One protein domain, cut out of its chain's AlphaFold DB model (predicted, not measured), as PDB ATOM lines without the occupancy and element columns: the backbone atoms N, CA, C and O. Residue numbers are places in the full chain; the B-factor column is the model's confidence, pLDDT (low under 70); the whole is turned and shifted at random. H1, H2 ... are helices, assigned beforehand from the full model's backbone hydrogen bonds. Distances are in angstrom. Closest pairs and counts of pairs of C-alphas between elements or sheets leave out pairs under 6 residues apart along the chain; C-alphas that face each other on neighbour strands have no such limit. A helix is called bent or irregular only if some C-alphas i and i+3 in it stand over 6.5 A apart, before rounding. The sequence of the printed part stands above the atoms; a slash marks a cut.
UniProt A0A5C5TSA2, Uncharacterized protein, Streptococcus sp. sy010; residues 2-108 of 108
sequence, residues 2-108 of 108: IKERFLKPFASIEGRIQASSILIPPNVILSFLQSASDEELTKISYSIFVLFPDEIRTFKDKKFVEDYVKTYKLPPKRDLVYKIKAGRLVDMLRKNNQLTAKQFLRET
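Overview. This is residues 2 to 108 of the 108 residues of an uncharacterized protein of Streptococcus sp. sy010 (UniProt A0A5C5TSA2). A rounded cluster of mostly crossed helices is gathered round H5, with the longest helix, H8, crossing one part of H5 and the short H9 crossing another, while H4 runs beside H5 the opposite way. H7 lies on the other side of H5, and the short helices H1, H2 and H3 run along the outside from near H7 to H4, leaving residues 58 to 63 to stick out. The printed part has 107 residues with nine named helices, H1 to H9 in order, and no named strand, and its class is all helix. It is compact, with a radius of gyration of the C-alphas of 12.7 A and spans of 33 by 30 by 24 A.

Arrangement. H1, residues 2 to 6, is close but not clearly touching H5, residues 38 to 51; their closest C-alphas, of Ile 2 and Asp 38, are 6.2 A apart. H1 and H2, residues 8 to 12, meet only through their link. H3, residues 14 to 17, and H4, residues 26 to 35, only just touch, with 3 pairs of C-alphas within 8 A, the closest being Ile 17 and Pro 26 at 5.7 A. H4 is close but not clearly touching H5, at a shallow tilt of 20 degrees, opposite ways; the closest C-alphas are those of Ile 29 and Leu 51, 7.1 A apart. H6, residues 54 to 57, is close but not clearly touching H5, with the C-alphas of Phe 49 and Arg 57 closest at 7.3 A. H7, residues 62 to 71, and H5 are near each other. H8, residues 80 to 95, touches residues 46 to 51 of H5 alone, about perpendicular at 86 degrees, with the C-alphas of Ser 47 and Ala 86 closest at 4.1 A. H9, residues 101 to 107, touches residues 40 to 44 of H5 alone, about perpendicular at 80 degrees, closest at the C-alphas of Glu 40 and Ala 101, 6.6 A. H9 also touches H4, closest at the C-alphas of Ser 35 and Ala 101, 6.0 A. H7 and H8 are apart. Every O i to N i+4 pair is within hydrogen-bond range in H1, H2, H4, H7, H8 and H9, against 6 of 10 in H5; H3 and H6 are too short for such a pair.

Along the chain. H1 begins at C-alpha 2, (-14.818, 35.503, 118.100). H4 measures 14.3 A, H5 17.3 A, H7 14.0 A, H8 22.8 A and H9 10.1 A from first to last C-alpha. H5 is irregular: C-alphas 43 and 46 are 7.7 A apart. H8 begins at C-alpha 80, (-18.753, 59.008, 128.484), and H9 ends at C-alpha 107, (-28.934, 45.758, 133.923).

Size, cuts and confidence. The C-alphas farthest apart, of Lys 63 and Lys 95, are 33.3 A apart. The printed part has no cut and no long link. The mean pLDDT of the printed part is 75.1, with residues 2 to 21, 55 to 62 and 74 to 79 under 70.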
ATOM      1  N   ILE A   2     -15.193  34.281 117.367       58.19
ATOM      2  CA  ILE A   2     -14.818  35.503 118.100       58.19
ATOM      3  C   ILE A   2     -14.202  35.174 119.469       58.19
ATOM      4  O   ILE A   2     -13.160  35.731 119.822       58.19
ATOM      5  N   LYS A   3     -14.768  34.193 120.192       59.88
ATOM      6  CA  LYS A   3     -14.180  33.673 121.439       59.88
ATOM      7  C   LYS A   3     -12.724  33.234 121.275       59.88
ATOM      8  O   LYS A   3     -11.864  33.674 122.021       59.88
ATOM      9  N   GLU A   4     -12.401  32.438 120.263       59.94
ATOM     10  CA  GLU A   4     -11.015  32.001 120.037       59.94
ATOM     11  C   GLU A   4     -10.076  33.129 119.596       59.94
ATOM     12  O   GLU A   4      -8.880  33.062 119.853       59.94
ATOM     13  N   ARG A   5     -10.585  34.181 118.945       59.94
ATOM     14  CA  ARG A   5      -9.747  35.294 118.481       59.94
ATOM     15  C   ARG A   5      -9.430  36.298 119.592       59.94
ATOM     16  O   ARG A   5      -8.331  36.845 119.608       59.94
ATOM     17  N   PHE A   6     -10.355  36.518 120.531       61.00
ATOM     18  CA  PHE A   6     -10.212  37.551 121.568       61.00
ATOM     19  C   PHE A   6     -10.195  37.037 123.004       61.00
ATOM     20  O   PHE A   6      -9.689  37.752 123.858       61.00
ATOM     21  N   LEU A   7     -10.670  35.814 123.276       60.44
ATOM     22  CA  LEU A   7     -10.579  35.160 124.594       60.44
ATOM     23  C   LEU A   7      -9.375  34.225 124.723       60.44
ATOM     24  O   LEU A   7      -8.910  33.986 125.831       60.44
ATOM     25  N   LYS A   8      -8.819  33.730 123.613       58.06
ATOM     26  CA  LYS A   8      -7.572  32.947 123.629       58.06
ATOM     27  C   LYS A   8      -6.374  33.742 124.165       58.06
ATOM     28  O   LYS A   8      -5.617  33.164 124.940       58.06
ATOM     29  N   PRO A   9      -6.244  35.060 123.889       56.97
ATOM     30  CA  PRO A   9      -5.367  35.919 124.668       56.97
ATOM     31  C   PRO A   9      -5.641  35.779 126.169       56.97
ATOM     32  O   PRO A   9      -4.717  35.452 126.888       56.97
ATOM     33  N   PHE A  10      -6.879  35.891 126.663       55.41
ATOM     34  CA  PHE A  10      -7.162  35.767 128.106       55.41
ATOM     35  C   PHE A  10      -6.744  34.416 128.711       55.41
ATOM     36  O   PHE A  10      -6.212  34.401 129.816       55.41
ATOM     37  N   ALA A  11      -6.924  33.306 127.988       49.84
ATOM     38  CA  ALA A  11      -6.511  31.974 128.445       49.84
ATOM     39  C   ALA A  11      -4.979  31.815 128.526       49.84
ATOM     40  O   ALA A  11      -4.470  31.177 129.439       49.84
ATOM     41  N   SER A  12      -4.222  32.444 127.620       52.16
ATOM     42  CA  SER A  12      -2.750  32.514 127.687       52.16
ATOM     43  C   SER A  12      -2.222  33.615 128.628       52.16
ATOM     44  O   SER A  12      -1.014  33.732 128.826       52.16
ATOM     45  N   ILE A  13      -3.112  34.441 129.191       51.06
ATOM     46  CA  ILE A  13      -2.827  35.629 130.013       51.06
ATOM     47  C   ILE A  13      -3.257  35.378 131.477       51.06
ATOM     48  O   ILE A  13      -3.226  36.311 132.265       51.06
ATOM     49  N   GLU A  14      -3.558  34.150 131.929       48.62
ATOM     50  CA  GLU A  14      -3.804  33.885 133.369       48.62
ATOM     51  C   GLU A  14      -2.708  34.484 134.279       48.62
ATOM     52  O   GLU A  14      -3.015  35.057 135.324       48.62
ATOM     53  N   GLY A  15      -1.445  34.479 133.829       47.47
ATOM     54  CA  GLY A  15      -0.328  35.140 134.517       47.47
ATOM     55  C   GLY A  15      -0.218  36.666 134.331       47.47
ATOM     56  O   GLY A  15       0.476  37.319 135.096       47.47
ATOM     57  N   ARG A  16      -0.893  37.261 133.338       49.78
ATOM     58  CA  ARG A  16      -0.854  38.705 133.012       49.78
ATOM     59  C   ARG A  16      -2.129  39.466 133.418       49.78
ATOM     60  O   ARG A  16      -2.068  40.672 133.625       49.78
ATOM     61  N   ILE A  17      -3.274  38.793 133.606       52.31
ATOM     62  CA  ILE A  17      -4.498  39.396 134.185       52.31
ATOM     63  C   ILE A  17      -4.261  39.748 135.666       52.31
ATOM     64  O   ILE A  17      -4.856  40.701 136.176       52.31
ATOM     65  N   GLN A  18      -3.323  39.053 136.327       48.59
ATOM     66  CA  GLN A  18      -2.844  39.376 137.679       48.59
ATOM     67  C   GLN A  18      -2.313  40.815 137.815       48.59
ATOM     68  O   GLN A  18      -2.310  41.349 138.917       48.59
ATOM     69  N   ALA A  19      -1.924  41.470 136.714       47.12
ATOM     70  CA  ALA A  19      -1.427  42.845 136.726       47.12
ATOM     71  C   ALA A  19      -2.534  43.916 136.650       47.12
ATOM     72  O   ALA A  19      -2.233  45.108 136.597       47.12
ATOM     73  N   SER A  20      -3.816  43.535 136.604       56.31
ATOM     74  CA  SER A  20      -4.894  44.512 136.428       56.31
ATOM     75  C   SER A  20      -5.293  45.192 137.750       56.31
ATOM     76  O   SER A  20      -5.694  44.560 138.725       56.31
ATOM     77  N   SER A  21      -5.246  46.527 137.765       59.56
ATOM     78  CA  SER A  21      -5.629  47.402 138.894       59.56
ATOM     79  C   SER A  21      -7.112  47.330 139.308       59.56
ATOM     80  O   SER A  21      -7.544  47.993 140.249       59.56
ATOM     81  N   ILE A  22      -7.916  46.521 138.619       71.25
ATOM     82  CA  ILE A  22      -9.361  46.375 138.835       71.25
ATOM     83  C   ILE A  22      -9.711  45.440 140.001       71.25
ATOM     84  O   ILE A  22     -10.868  45.451 140.421       71.25
ATOM     85  N   LEU A  23      -8.736  44.735 140.592       77.50
ATOM     86  CA  LEU A  23      -8.922  43.869 141.774       77.50
ATOM     87  C   LEU A  23     -10.010  42.793 141.574       77.50
ATOM     88  O   LEU A  23     -10.719  42.437 142.512       77.50
ATOM     89  N   ILE A  24     -10.170  42.296 140.345       81.25
ATOM     90  CA  ILE A  24     -11.082  41.191 140.022       81.25
ATOM     91  C   ILE A  24     -10.227  39.952 139.728       81.25
ATOM     92  O   ILE A  24      -9.309  40.045 138.908       81.25
ATOM     93  N   PRO A  25     -10.508  38.796 140.355       81.31
ATOM     94  CA  PRO A  25      -9.768  37.571 140.087       81.31
ATOM     95  C   PRO A  25      -9.801  37.176 138.594       81.31
ATOM     96  O   PRO A  25     -10.869  37.229 137.973       81.31
ATOM     97  N   PRO A  26      -8.676  36.733 137.995       76.62
ATOM     98  CA  PRO A  26      -8.626  36.346 136.583       76.62
ATOM     99  C   PRO A  26      -9.670  35.303 136.173       76.62
ATOM    100  O   PRO A  26     -10.284  35.422 135.114       76.62
ATOM    101  N   ASN A  27      -9.926  34.315 137.032       80.44
ATOM    102  CA  ASN A  27     -10.932  33.276 136.808       80.44
ATOM    103  C   ASN A  27     -12.363  33.837 136.734       80.44
ATOM    104  O   ASN A  27     -13.183  33.309 135.984       80.44
ATOM    105  N   VAL A  28     -12.665  34.918 137.459       85.62
ATOM    106  CA  VAL A  28     -13.964  35.610 137.397       85.62
ATOM    107  C   VAL A  28     -14.121  36.324 136.055       85.62
ATOM    108  O   VAL A  28     -15.152  36.185 135.398       85.62
ATOM    109  N   ILE A  29     -13.075  37.019 135.597       83.44
ATOM    110  CA  ILE A  29     -13.055  37.668 134.275       83.44
ATOM    111  C   ILE A  29     -13.235  36.622 133.168       83.44
ATOM    112  O   ILE A  29     -14.070  36.796 132.280       83.44
ATOM    113  N   LEU A  30     -12.490  35.515 133.239       81.06
ATOM    114  CA  LEU A  30     -12.589  34.412 132.284       81.06
ATOM    115  C   LEU A  30     -13.993  33.805 132.260       81.06
ATOM    116  O   LEU A  30     -14.562  33.653 131.180       81.06
ATOM    117  N   SER A  31     -14.572  33.526 133.429       86.06
ATOM    118  CA  SER A  31     -15.923  32.959 133.542       86.06
ATOM    119  C   SER A  31     -16.978  33.889 132.934       86.06
ATOM    120  O   SER A  31     -17.808  33.450 132.137       86.06
ATOM    121  N   PHE A  32     -16.901  35.194 133.226       89.12
ATOM    122  CA  PHE A  32     -17.787  36.196 132.631       89.12
ATOM    123  C   PHE A  32     -17.675  36.210 131.100       89.12
ATOM    124  O   PHE A  32     -18.683  36.123 130.397       89.12
ATOM    125  N   LEU A  33     -16.454  36.263 130.565       84.62
ATOM    126  CA  LEU A  33     -16.217  36.298 129.123       84.62
ATOM    127  C   LEU A  33     -16.656  35.007 128.417       84.62
ATOM    128  O   LEU A  33     -17.194  35.054 127.310       84.62
ATOM    129  N   GLN A  34     -16.458  33.854 129.057       85.81
ATOM    130  CA  GLN A  34     -16.898  32.558 128.540       85.81
ATOM    131  C   GLN A  34     -18.425  32.427 128.523       85.81
ATOM    132  O   GLN A  34     -18.949  31.757 127.629       85.81
ATOM    133  N   SER A  35     -19.131  33.100 129.438       88.69
ATOM    134  CA  SER A  35     -20.600  33.094 129.495       88.69
ATOM    135  C   SER A  35     -21.275  33.804 128.314       88.69
ATOM    136  O   SER A  35     -22.426  33.505 128.010       88.69
ATOM    137  N   ALA A  36     -20.573  34.718 127.639       86.81
ATOM    138  CA  ALA A  36     -21.131  35.542 126.571       86.81
ATOM    139  C   ALA A  36     -21.298  34.768 125.254       86.81
ATOM    140  O   ALA A  36     -20.409  34.016 124.871       86.81
ATOM    141  N   SER A  37     -22.377  34.971 124.503       85.94
ATOM    142  CA  SER A  37     -22.446  34.593 123.082       85.94
ATOM    143  C   SER A  37     -21.639  35.562 122.197       85.94
ATOM    144  O   SER A  37     -21.247  36.637 122.646       85.94
ATOM    145  N   ASP A  38     -21.400  35.224 120.924       81.31
ATOM    146  CA  ASP A  38     -20.713  36.127 119.977       81.31
ATOM    147  C   ASP A  38     -21.497  37.455 119.782       81.31
ATOM    148  O   ASP A  38     -20.908  38.536 119.659       81.31
ATOM    149  N   GLU A  39     -22.832  37.404 119.845       83.44
ATOM    150  CA  GLU A  39     -23.700  38.590 119.816       83.44
ATOM    151  C   GLU A  39     -23.588  39.421 121.100       83.44
ATOM    152  O   GLU A  39     -23.492  40.649 121.045       83.44
ATOM    153  N   GLU A  40     -23.580  38.766 122.263       87.19
ATOM    154  CA  GLU A  40     -23.423  39.439 123.553       87.19
ATOM    155  C   GLU A  40     -22.044  40.092 123.659       87.19
ATOM    156  O   GLU A  40     -21.966  41.263 124.028       87.19
ATOM    157  N   LEU A  41     -20.980  39.392 123.241       82.69
ATOM    158  CA  LEU A  41     -19.617  39.924 123.141       82.69
ATOM    159  C   LEU A  41     -19.568  41.183 122.284       82.69
ATOM    160  O   LEU A  41     -18.903  42.144 122.655       82.69
ATOM    161  N   THR A  42     -20.310  41.213 121.178       81.94
ATOM    162  CA  THR A  42     -20.392  42.406 120.332       81.94
ATOM    163  C   THR A  42     -21.009  43.585 121.082       81.94
ATOM    164  O   THR A  42     -20.466  44.690 121.030       81.94
ATOM    165  N   LYS A  43     -22.079  43.356 121.852       83.00
ATOM    166  CA  LYS A  43     -22.762  44.401 122.638       83.00
ATOM    167  C   LYS A  43     -21.934  44.913 123.820       83.00
ATOM    168  O   LYS A  43     -22.016  46.095 124.146       83.00
ATOM    169  N   ILE A  44     -21.142  44.048 124.456       84.62
ATOM    170  CA  ILE A  44     -20.338  44.390 125.646       84.62
ATOM    171  C   ILE A  44     -18.868  44.677 125.329       84.62
ATOM    172  O   ILE A  44     -18.106  44.976 126.245       84.62
ATOM    173  N   SER A  45     -18.467  44.589 124.062       80.38
ATOM    174  CA  SER A  45     -17.086  44.728 123.570       80.38
ATOM    175  C   SER A  45     -16.355  45.950 124.145       80.38
ATOM    176  O   SER A  45     -15.214  45.855 124.594       80.38
ATOM    177  N   TYR A  46     -17.030  47.095 124.255       78.31
ATOM    178  CA  TYR A  46     -16.471  48.268 124.937       78.31
ATOM    179  C   TYR A  46     -16.266  48.089 126.432       78.31
ATOM    180  O   TYR A  46     -15.241  48.504 126.973       78.31
ATOM    181  N   SER A  47     -17.268  47.537 127.110       81.50
ATOM    182  CA  SER A  47     -17.259  47.372 128.558       81.50
ATOM    183  C   SER A  47     -16.168  46.398 128.972       81.50
ATOM    184  O   SER A  47     -15.445  46.677 129.920       81.50
ATOM    185  N   ILE A  48     -15.979  45.310 128.221       82.31
ATOM    186  CA  ILE A  48     -14.951  44.312 128.527       82.31
ATOM    187  C   ILE A  48     -13.535  44.792 128.212       82.31
ATOM    188  O   ILE A  48     -12.594  44.228 128.756       82.31
ATOM    189  N   PHE A  49     -13.356  45.857 127.414       78.56
ATOM    190  CA  PHE A  49     -12.031  46.429 127.150       78.56
ATOM    191  C   PHE A  49     -11.314  46.856 128.444       78.56
ATOM    192  O   PHE A  49     -10.094  46.760 128.534       78.56
ATOM    193  N   VAL A  50     -12.060  47.280 129.473       79.62
ATOM    194  CA  VAL A  50     -11.496  47.644 130.786       79.62
ATOM    195  C   VAL A  50     -10.914  46.445 131.540       79.62
ATOM    196  O   VAL A  50     -10.042  46.631 132.381       79.62
ATOM    197  N   LEU A  51     -11.365  45.228 131.216       79.69
ATOM    198  CA  LEU A  51     -10.929  43.982 131.850       79.69
ATOM    199  C   LEU A  51      -9.597  43.464 131.293       79.69
ATOM    200  O   LEU A  51      -9.036  42.510 131.826       79.69
ATOM    201  N   PHE A  52      -9.086  44.072 130.220       74.44
ATOM    202  CA  PHE A  52      -7.796  43.696 129.657       74.44
ATOM    203  C   PHE A  52      -6.640  44.179 130.552       74.44
ATOM    204  O   PHE A  52      -6.749  45.227 131.201       74.44
ATOM    205  N   PRO A  53      -5.501  43.466 130.554       70.25
ATOM    206  CA  PRO A  53      -4.268  43.944 131.170       70.25
ATOM    207  C   PRO A  53      -3.881  45.349 130.697       70.25
ATOM    208  O   PRO A  53      -4.164  45.743 129.557       70.25
ATOM    209  N   ASP A  54      -3.208  46.107 131.563       70.75
ATOM    210  CA  ASP A  54      -2.780  47.473 131.254       70.75
ATOM    211  C   ASP A  54      -1.865  47.531 130.022       70.75
ATOM    212  O   ASP A  54      -1.953  48.489 129.256       70.75
ATOM    213  N   GLU A  55      -1.054  46.506 129.734       65.81
ATOM    214  CA  GLU A  55      -0.202  46.512 128.534       65.81
ATOM    215  C   GLU A  55      -1.017  46.515 127.232       65.81
ATOM    216  O   GLU A  55      -0.617  47.138 126.248       65.81
ATOM    217  N   ILE A  56      -2.191  45.877 127.241       68.19
ATOM    218  CA  ILE A  56      -3.117  45.876 126.103       68.19
ATOM    219  C   ILE A  56      -3.906  47.193 126.076       68.19
ATOM    220  O   ILE A  56      -4.031  47.830 125.028       68.19
ATOM    221  N   ARG A  57      -4.392  47.660 127.238       67.81
ATOM    222  CA  ARG A  57      -5.178  48.904 127.343       67.81
ATOM    223  C   ARG A  57      -4.383  50.176 127.041       67.81
ATOM    224  O   ARG A  57      -4.974  51.148 126.570       67.81
ATOM    225  N   THR A  58      -3.076  50.179 127.302       64.56
ATOM    226  CA  THR A  58      -2.162  51.315 127.063       64.56
ATOM    227  C   THR A  58      -1.688  51.424 125.615       64.56
ATOM    228  O   THR A  58      -0.819  52.240 125.320       64.56
ATOM    229  N   PHE A  59      -2.281  50.659 124.689       59.81
ATOM    230  CA  PHE A  59      -1.971  50.703 123.257       59.81
ATOM    231  C   PHE A  59      -0.509  50.356 122.920       59.81
ATOM    232  O   PHE A  59      -0.033  50.711 121.841       59.81
ATOM    233  N   LYS A  60       0.211  49.645 123.805       58.06
ATOM    234  CA  LYS A  60       1.539  49.105 123.464       58.06
ATOM    235  C   LYS A  60       1.439  48.054 122.354       58.06
ATOM    236  O   LYS A  60       2.337  47.972 121.525       58.06
ATOM    237  N   ASP A  61       0.316  47.338 122.276       66.25
ATOM    238  CA  ASP A  61      -0.044  46.472 121.149       66.25
ATOM    239  C   ASP A  61      -1.114  47.132 120.260       66.25
ATOM    240  O   ASP A  61      -2.311  46.836 120.335       66.25
ATOM    241  N   LYS A  62      -0.685  48.086 119.422       67.44
ATOM    242  CA  LYS A  62      -1.581  48.807 118.499       67.44
ATOM    243  C   LYS A  62      -2.311  47.871 117.537       67.44
ATOM    244  O   LYS A  62      -3.479  48.106 117.243       67.44
ATOM    245  N   LYS A  63      -1.653  46.798 117.084       74.44
ATOM    246  CA  LYS A  63      -2.219  45.851 116.116       74.44
ATOM    247  C   LYS A  63      -3.401  45.097 116.717       74.44
ATOM    248  O   LYS A  63      -4.442  45.000 116.073       74.44
ATOM    249  N   PHE A  64      -3.272  44.623 117.957       72.81
ATOM    250  CA  PHE A  64      -4.382  43.979 118.656       72.81
ATOM    251  C   PHE A  64      -5.572  44.928 118.826       72.81
ATOM    252  O   PHE A  64      -6.708  44.557 118.532       72.81
ATOM    253  N   VAL A  65      -5.320  46.160 119.279       71.25
ATOM    254  CA  VAL A  65      -6.390  47.135 119.526       71.25
ATOM    255  C   VAL A  65      -7.093  47.536 118.227       71.25
ATOM    256  O   VAL A  65      -8.319  47.610 118.206       71.25
ATOM    257  N   GLU A  66      -6.356  47.742 117.135       75.56
ATOM    258  CA  GLU A  66      -6.942  48.019 115.819       75.56
ATOM    259  C   GLU A  66      -7.804  46.859 115.313       75.56
ATOM    260  O   GLU A  66      -8.924  47.089 114.852       75.56
ATOM    261  N   ASP A  67      -7.325  45.619 115.432       78.12
ATOM    262  CA  ASP A  67      -8.091  44.426 115.059       78.12
ATOM    263  C   ASP A  67      -9.354  44.273 115.917       78.12
ATOM    264  O   ASP A  67     -10.422  43.943 115.394       78.12
ATOM    265  N   TYR A  68      -9.259  44.549 117.220       76.88
ATOM    266  CA  TYR A  68     -10.381  44.522 118.158       76.88
ATOM    267  C   TYR A  68     -11.440  45.571 117.789       76.88
ATOM    268  O   TYR A  68     -12.619  45.246 117.633       76.88
ATOM    269  N   VAL A  69     -11.011  46.817 117.562       76.44
ATOM    270  CA  VAL A  69     -11.876  47.931 117.148       76.44
ATOM    271  C   VAL A  69     -12.556  47.641 115.814       76.44
ATOM    272  O   VAL A  69     -13.770  47.811 115.706       76.44
ATOM    273  N   LYS A  70     -11.807  47.155 114.816       79.44
ATOM    274  CA  LYS A  70     -12.353  46.794 113.499       79.44
ATOM    275  C   LYS A  70     -13.366  45.661 113.599       79.44
ATOM    276  O   LYS A  70     -14.427  45.738 112.986       79.44
ATOM    277  N   THR A  71     -13.057  44.627 114.378       78.38
ATOM    278  CA  THR A  71     -13.905  43.433 114.464       78.38
ATOM    279  C   THR A  71     -15.234  43.729 115.147       78.38
ATOM    280  O   THR A  71     -16.277  43.303 114.660       78.38
ATOM    281  N   TYR A  72     -15.217  44.511 116.225       73.50
ATOM    282  CA  TYR A  72     -16.433  44.881 116.948       73.50
ATOM    283  C   TYR A  72     -17.059  46.204 116.484       73.50
ATOM    284  O   TYR A  72     -18.026  46.664 117.085       73.50
ATOM    285  N   LYS A  73     -16.531  46.812 115.410       74.75
ATOM    286  CA  LYS A  73     -16.981  48.103 114.854       74.75
ATOM    287  C   LYS A  73     -17.119  49.182 115.930       74.75
ATOM    288  O   LYS A  73     -18.101  49.923 115.987       74.75
ATOM    289  N   LEU A  74     -16.121  49.241 116.803       68.38
ATOM    290  CA  LEU A  74     -16.113  50.142 117.941       68.38
ATOM    291  C   LEU A  74     -15.964  51.598 117.457       68.38
ATOM    292  O   LEU A  74     -15.028  51.873 116.701       68.38
ATOM    293  N   PRO A  75     -16.834  52.550 117.843       62.72
ATOM    294  CA  PRO A  75     -16.633  53.965 117.558       62.72
ATOM    295  C   PRO A  75     -15.222  54.512 117.864       62.72
ATOM    296  O   PRO A  75     -14.598  54.234 118.887       62.72
ATOM    297  N   PRO A  76     -14.703  55.423 117.036       57.72
ATOM    298  CA  PRO A  76     -13.354  55.957 117.225       57.72
ATOM    299  C   PRO A  76     -13.182  56.755 118.533       57.72
ATOM    300  O   PRO A  76     -12.057  56.957 118.988       57.72
ATOM    301  N   LYS A  77     -14.276  57.204 119.168       60.66
ATOM    302  CA  LYS A  77     -14.247  57.959 120.427       60.66
ATOM    303  C   LYS A  77     -14.785  57.144 121.601       60.66
ATOM    304  O   LYS A  77     -15.889  56.607 121.561       60.66
ATOM    305  N   ARG A  78     -14.019  57.150 122.699       60.31
ATOM    306  CA  ARG A  78     -14.482  56.751 124.036       60.31
ATOM    307  C   ARG A  78     -15.464  57.803 124.565       60.31
ATOM    308  O   ARG A  78     -15.067  58.710 125.290       60.31
ATOM    309  N   ASP A  79     -16.725  57.691 124.171       67.25
ATOM    310  CA  ASP A  79     -17.848  58.413 124.774       67.25
ATOM    311  C   ASP A  79     -17.981  58.104 126.285       67.25
ATOM    312  O   ASP A  79     -17.638  57.014 126.758       67.25
ATOM    313  N   LEU A  80     -18.475  59.077 127.051       73.56
ATOM    314  CA  LEU A  80     -18.753  59.008 128.484       73.56
ATOM    315  C   LEU A  80     -19.623  57.793 128.840       73.56
ATOM    316  O   LEU A  80     -19.371  57.127 129.847       73.56
ATOM    317  N   VAL A  81     -20.581  57.453 127.974       74.12
ATOM    318  CA  VAL A  81     -21.451  56.275 128.115       74.12
ATOM    319  C   VAL A  81     -20.633  54.987 128.260       74.12
ATOM    320  O   VAL A  81     -20.948  54.143 129.101       74.12
ATOM    321  N   TYR A  82     -19.532  54.847 127.516       73.00
ATOM    322  CA  TYR A  82     -18.672  53.666 127.613       73.00
ATOM    323  C   TYR A  82     -17.923  53.605 128.935       73.00
ATOM    324  O   TYR A  82     -17.832  52.533 129.526       73.00
ATOM    325  N   LYS A  83     -17.411  54.742 129.423       76.44
ATOM    326  CA  LYS A  83     -16.731  54.795 130.726       76.44
ATOM    327  C   LYS A  83     -17.679  54.381 131.850       76.44
ATOM    328  O   LYS A  83     -17.284  53.606 132.715       76.44
ATOM    329  N   ILE A  84     -18.932  54.836 131.792       83.56
ATOM    330  CA  ILE A  84     -19.966  54.473 132.767       83.56
ATOM    331  C   ILE A  84     -20.274  52.973 132.696       83.56
ATOM    332  O   ILE A  84     -20.254  52.302 133.727       83.56
ATOM    333  N   LYS A  85     -20.508  52.416 131.499       84.00
ATOM    334  CA  LYS A  85     -20.796  50.978 131.343       84.00
ATOM    335  C   LYS A  85     -19.616  50.092 131.753       84.00
ATOM    336  O   LYS A  85     -19.825  49.058 132.375       84.00
ATOM    337  N   ALA A  86     -18.388  50.497 131.440       84.94
ATOM    338  CA  ALA A  86     -17.178  49.802 131.872       84.94
ATOM    339  C   ALA A  86     -17.012  49.828 133.401       84.94
ATOM    340  O   ALA A  86     -16.732  48.793 133.998       84.94
ATOM    341  N   GLY A  87     -17.243  50.980 134.041       87.25
ATOM    342  CA  GLY A  87     -17.236  51.091 135.502       87.25
ATOM    343  C   GLY A  87     -18.291  50.198 136.158       87.25
ATOM    344  O   GLY A  87     -17.967  49.424 137.054       87.25
ATOM    345  N   ARG A  88     -19.526  50.210 135.633       90.50
ATOM    346  CA  ARG A  88     -20.601  49.323 136.108       90.50
ATOM    347  C   ARG A  88     -20.233  47.849 135.997       90.50
ATOM    348  O   ARG A  88     -20.486  47.107 136.935       90.50
ATOM    349  N   LEU A  89     -19.617  47.429 134.890       91.19
ATOM    350  CA  LEU A  89     -19.173  46.043 134.730       91.19
ATOM    351  C   LEU A  89     -18.194  45.638 135.837       91.19
ATOM    352  O   LEU A  89     -18.357  44.583 136.443       91.19
ATOM    353  N   VAL A  90     -17.205  46.490 136.123       89.38
ATOM    354  CA  VAL A  90     -16.225  46.251 137.191       89.38
ATOM    355  C   VAL A  90     -16.920  46.137 138.549       89.38
ATOM    356  O   VAL A  90     -16.666  45.188 139.288       89.38
ATOM    357  N   ASP A  91     -17.831  47.055 138.864       90.69
ATOM    358  CA  ASP A  91     -18.551  47.041 140.141       90.69
ATOM    359  C   ASP A  91     -19.463  45.818 140.286       90.69
ATOM    360  O   ASP A  91     -19.539  45.224 141.363       90.69
ATOM    361  N   MET A  92     -20.140  45.414 139.210       92.88
ATOM    362  CA  MET A  92     -21.002  44.234 139.213       92.88
ATOM    363  C   MET A  92     -20.191  42.947 139.362       92.88
ATOM    364  O   MET A  92     -20.591  42.084 140.135       92.88
ATOM    365  N   LEU A  93     -19.037  42.833 138.700       90.75
ATOM    366  CA  LEU A  93     -18.147  41.678 138.854       90.75
ATOM    367  C   LEU A  93     -17.558  41.585 140.264       90.75
ATOM    368  O   LEU A  93     -17.478  40.492 140.806       90.75
ATOM    369  N   ARG A  94     -17.210  42.717 140.893       88.38
ATOM    370  CA  ARG A  94     -16.741  42.747 142.293       88.38
ATOM    371  C   ARG A  94     -17.808  42.291 143.287       88.38
ATOM    372  O   ARG A  94     -17.477  41.707 144.313       88.38
ATOM    373  N   LYS A  95     -19.078  42.592 143.006       91.06
ATOM    374  CA  LYS A  95     -20.218  42.202 143.851       91.06
ATOM    375  C   LYS A  95     -20.696  40.780 143.568       91.06
ATOM    376  O   LYS A  95     -21.201  40.119 144.469       91.06
ATOM    377  N   ASN A  96     -20.568  40.327 142.325       92.25
ATOM    378  CA  ASN A  96     -21.048  39.038 141.861       92.25
ATOM    379  C   ASN A  96     -20.012  38.365 140.950       92.25
ATOM    380  O   ASN A  96     -19.986  38.568 139.735       92.25
ATOM    381  N   ASN A  97     -19.223  37.472 141.542       89.44
ATOM    382  CA  ASN A  97     -18.202  36.692 140.841       89.44
ATOM    383  C   ASN A  97     -18.775  35.660 139.846       89.44
ATOM    384  O   ASN A  97     -18.013  35.043 139.107       89.44
ATOM    385  N   GLN A  98     -20.095  35.453 139.834       92.94
ATOM    386  CA  GLN A  98     -20.806  34.570 138.903       92.94
ATOM    387  C   GLN A  98     -21.636  35.357 137.880       92.94
ATOM    388  O   GLN A  98     -22.499  34.788 137.209       92.94
ATOM    389  N   LEU A  99     -21.413  36.673 137.771       93.38
ATOM    390  CA  LEU A  99     -22.090  37.501 136.786       93.38
ATOM    391  C   LEU A  99     -21.869  36.931 135.381       93.38
ATOM    392  O   LEU A  99     -20.748  36.622 134.980       93.38
ATOM    393  N   THR A 100     -22.951  36.841 134.619       93.31
ATOM    394  CA  THR A 100     -22.922  36.461 133.205       93.31
ATOM    395  C   THR A 100     -23.109  37.681 132.313       93.31
ATOM    396  O   THR A 100     -23.720  38.679 132.710       93.31
ATOM    397  N   ALA A 101     -22.654  37.597 131.064       90.94
ATOM    398  CA  ALA A 101     -22.876  38.646 130.069       90.94
ATOM    399  C   ALA A 101     -24.368  38.962 129.873       90.94
ATOM    400  O   ALA A 101     -24.749  40.127 129.777       90.94
ATOM    401  N   LYS A 102     -25.222  37.932 129.902       92.69
ATOM    402  CA  LYS A 102     -26.680  38.071 129.805       92.69
ATOM    403  C   LYS A 102     -27.297  38.823 130.987       92.69
ATOM    404  O   LYS A 102     -28.298  39.514 130.806       92.69
ATOM    405  N   GLN A 103     -26.765  38.645 132.198       92.81
ATOM    406  CA  GLN A 103     -27.202  39.407 133.374       92.81
ATOM    407  C   GLN A 103     -26.740  40.858 133.267       92.81
ATOM    408  O   GLN A 103     -27.563  41.759 133.372       92.81
ATOM    409  N   PHE A 104     -25.465  41.076 132.937       92.81
ATOM    410  CA  PHE A 104     -24.923  42.416 132.735       92.81
ATOM    411  C   PHE A 104     -25.730  43.216 131.700       92.81
ATOM    412  O   PHE A 104     -26.167  44.325 131.984       92.81
ATOM    413  N   LEU A 105     -26.028  42.620 130.542       89.44
ATOM    414  CA  LEU A 105     -26.820  43.252 129.481       89.44
ATOM    415  C   LEU A 105     -28.277  43.552 129.860       89.44
ATOM    416  O   LEU A 105     -28.894  44.390 129.215       89.44
ATOM    417  N   ARG A 106     -28.855  42.873 130.859       90.81
ATOM    418  CA  ARG A 106     -30.201  43.209 131.355       90.81
ATOM    419  C   ARG A 106     -30.199  44.421 132.278       90.81
ATOM    420  O   ARG A 106     -31.221  45.083 132.398       90.81
ATOM    421  N   GLU A 107     -29.072  44.698 132.923       81.94
ATOM    422  CA  GLU A 107     -28.934  45.758 133.923       81.94
ATOM    423  C   GLU A 107     -28.321  47.056 133.348       81.94
ATOM    424  O   GLU A 107     -28.183  48.051 134.067       81.94
ATOM    425  N   THR A 108     -27.960  47.083 132.052       74.06
ATOM    426  CA  THR A 108     -27.270  48.215 131.387       74.06
ATOM    427  C   THR A 108     -27.732  48.506 129.969       74.06
ATOM    428  O   THR A 108     -27.622  49.681 129.542       74.06
TER     429      THR A 108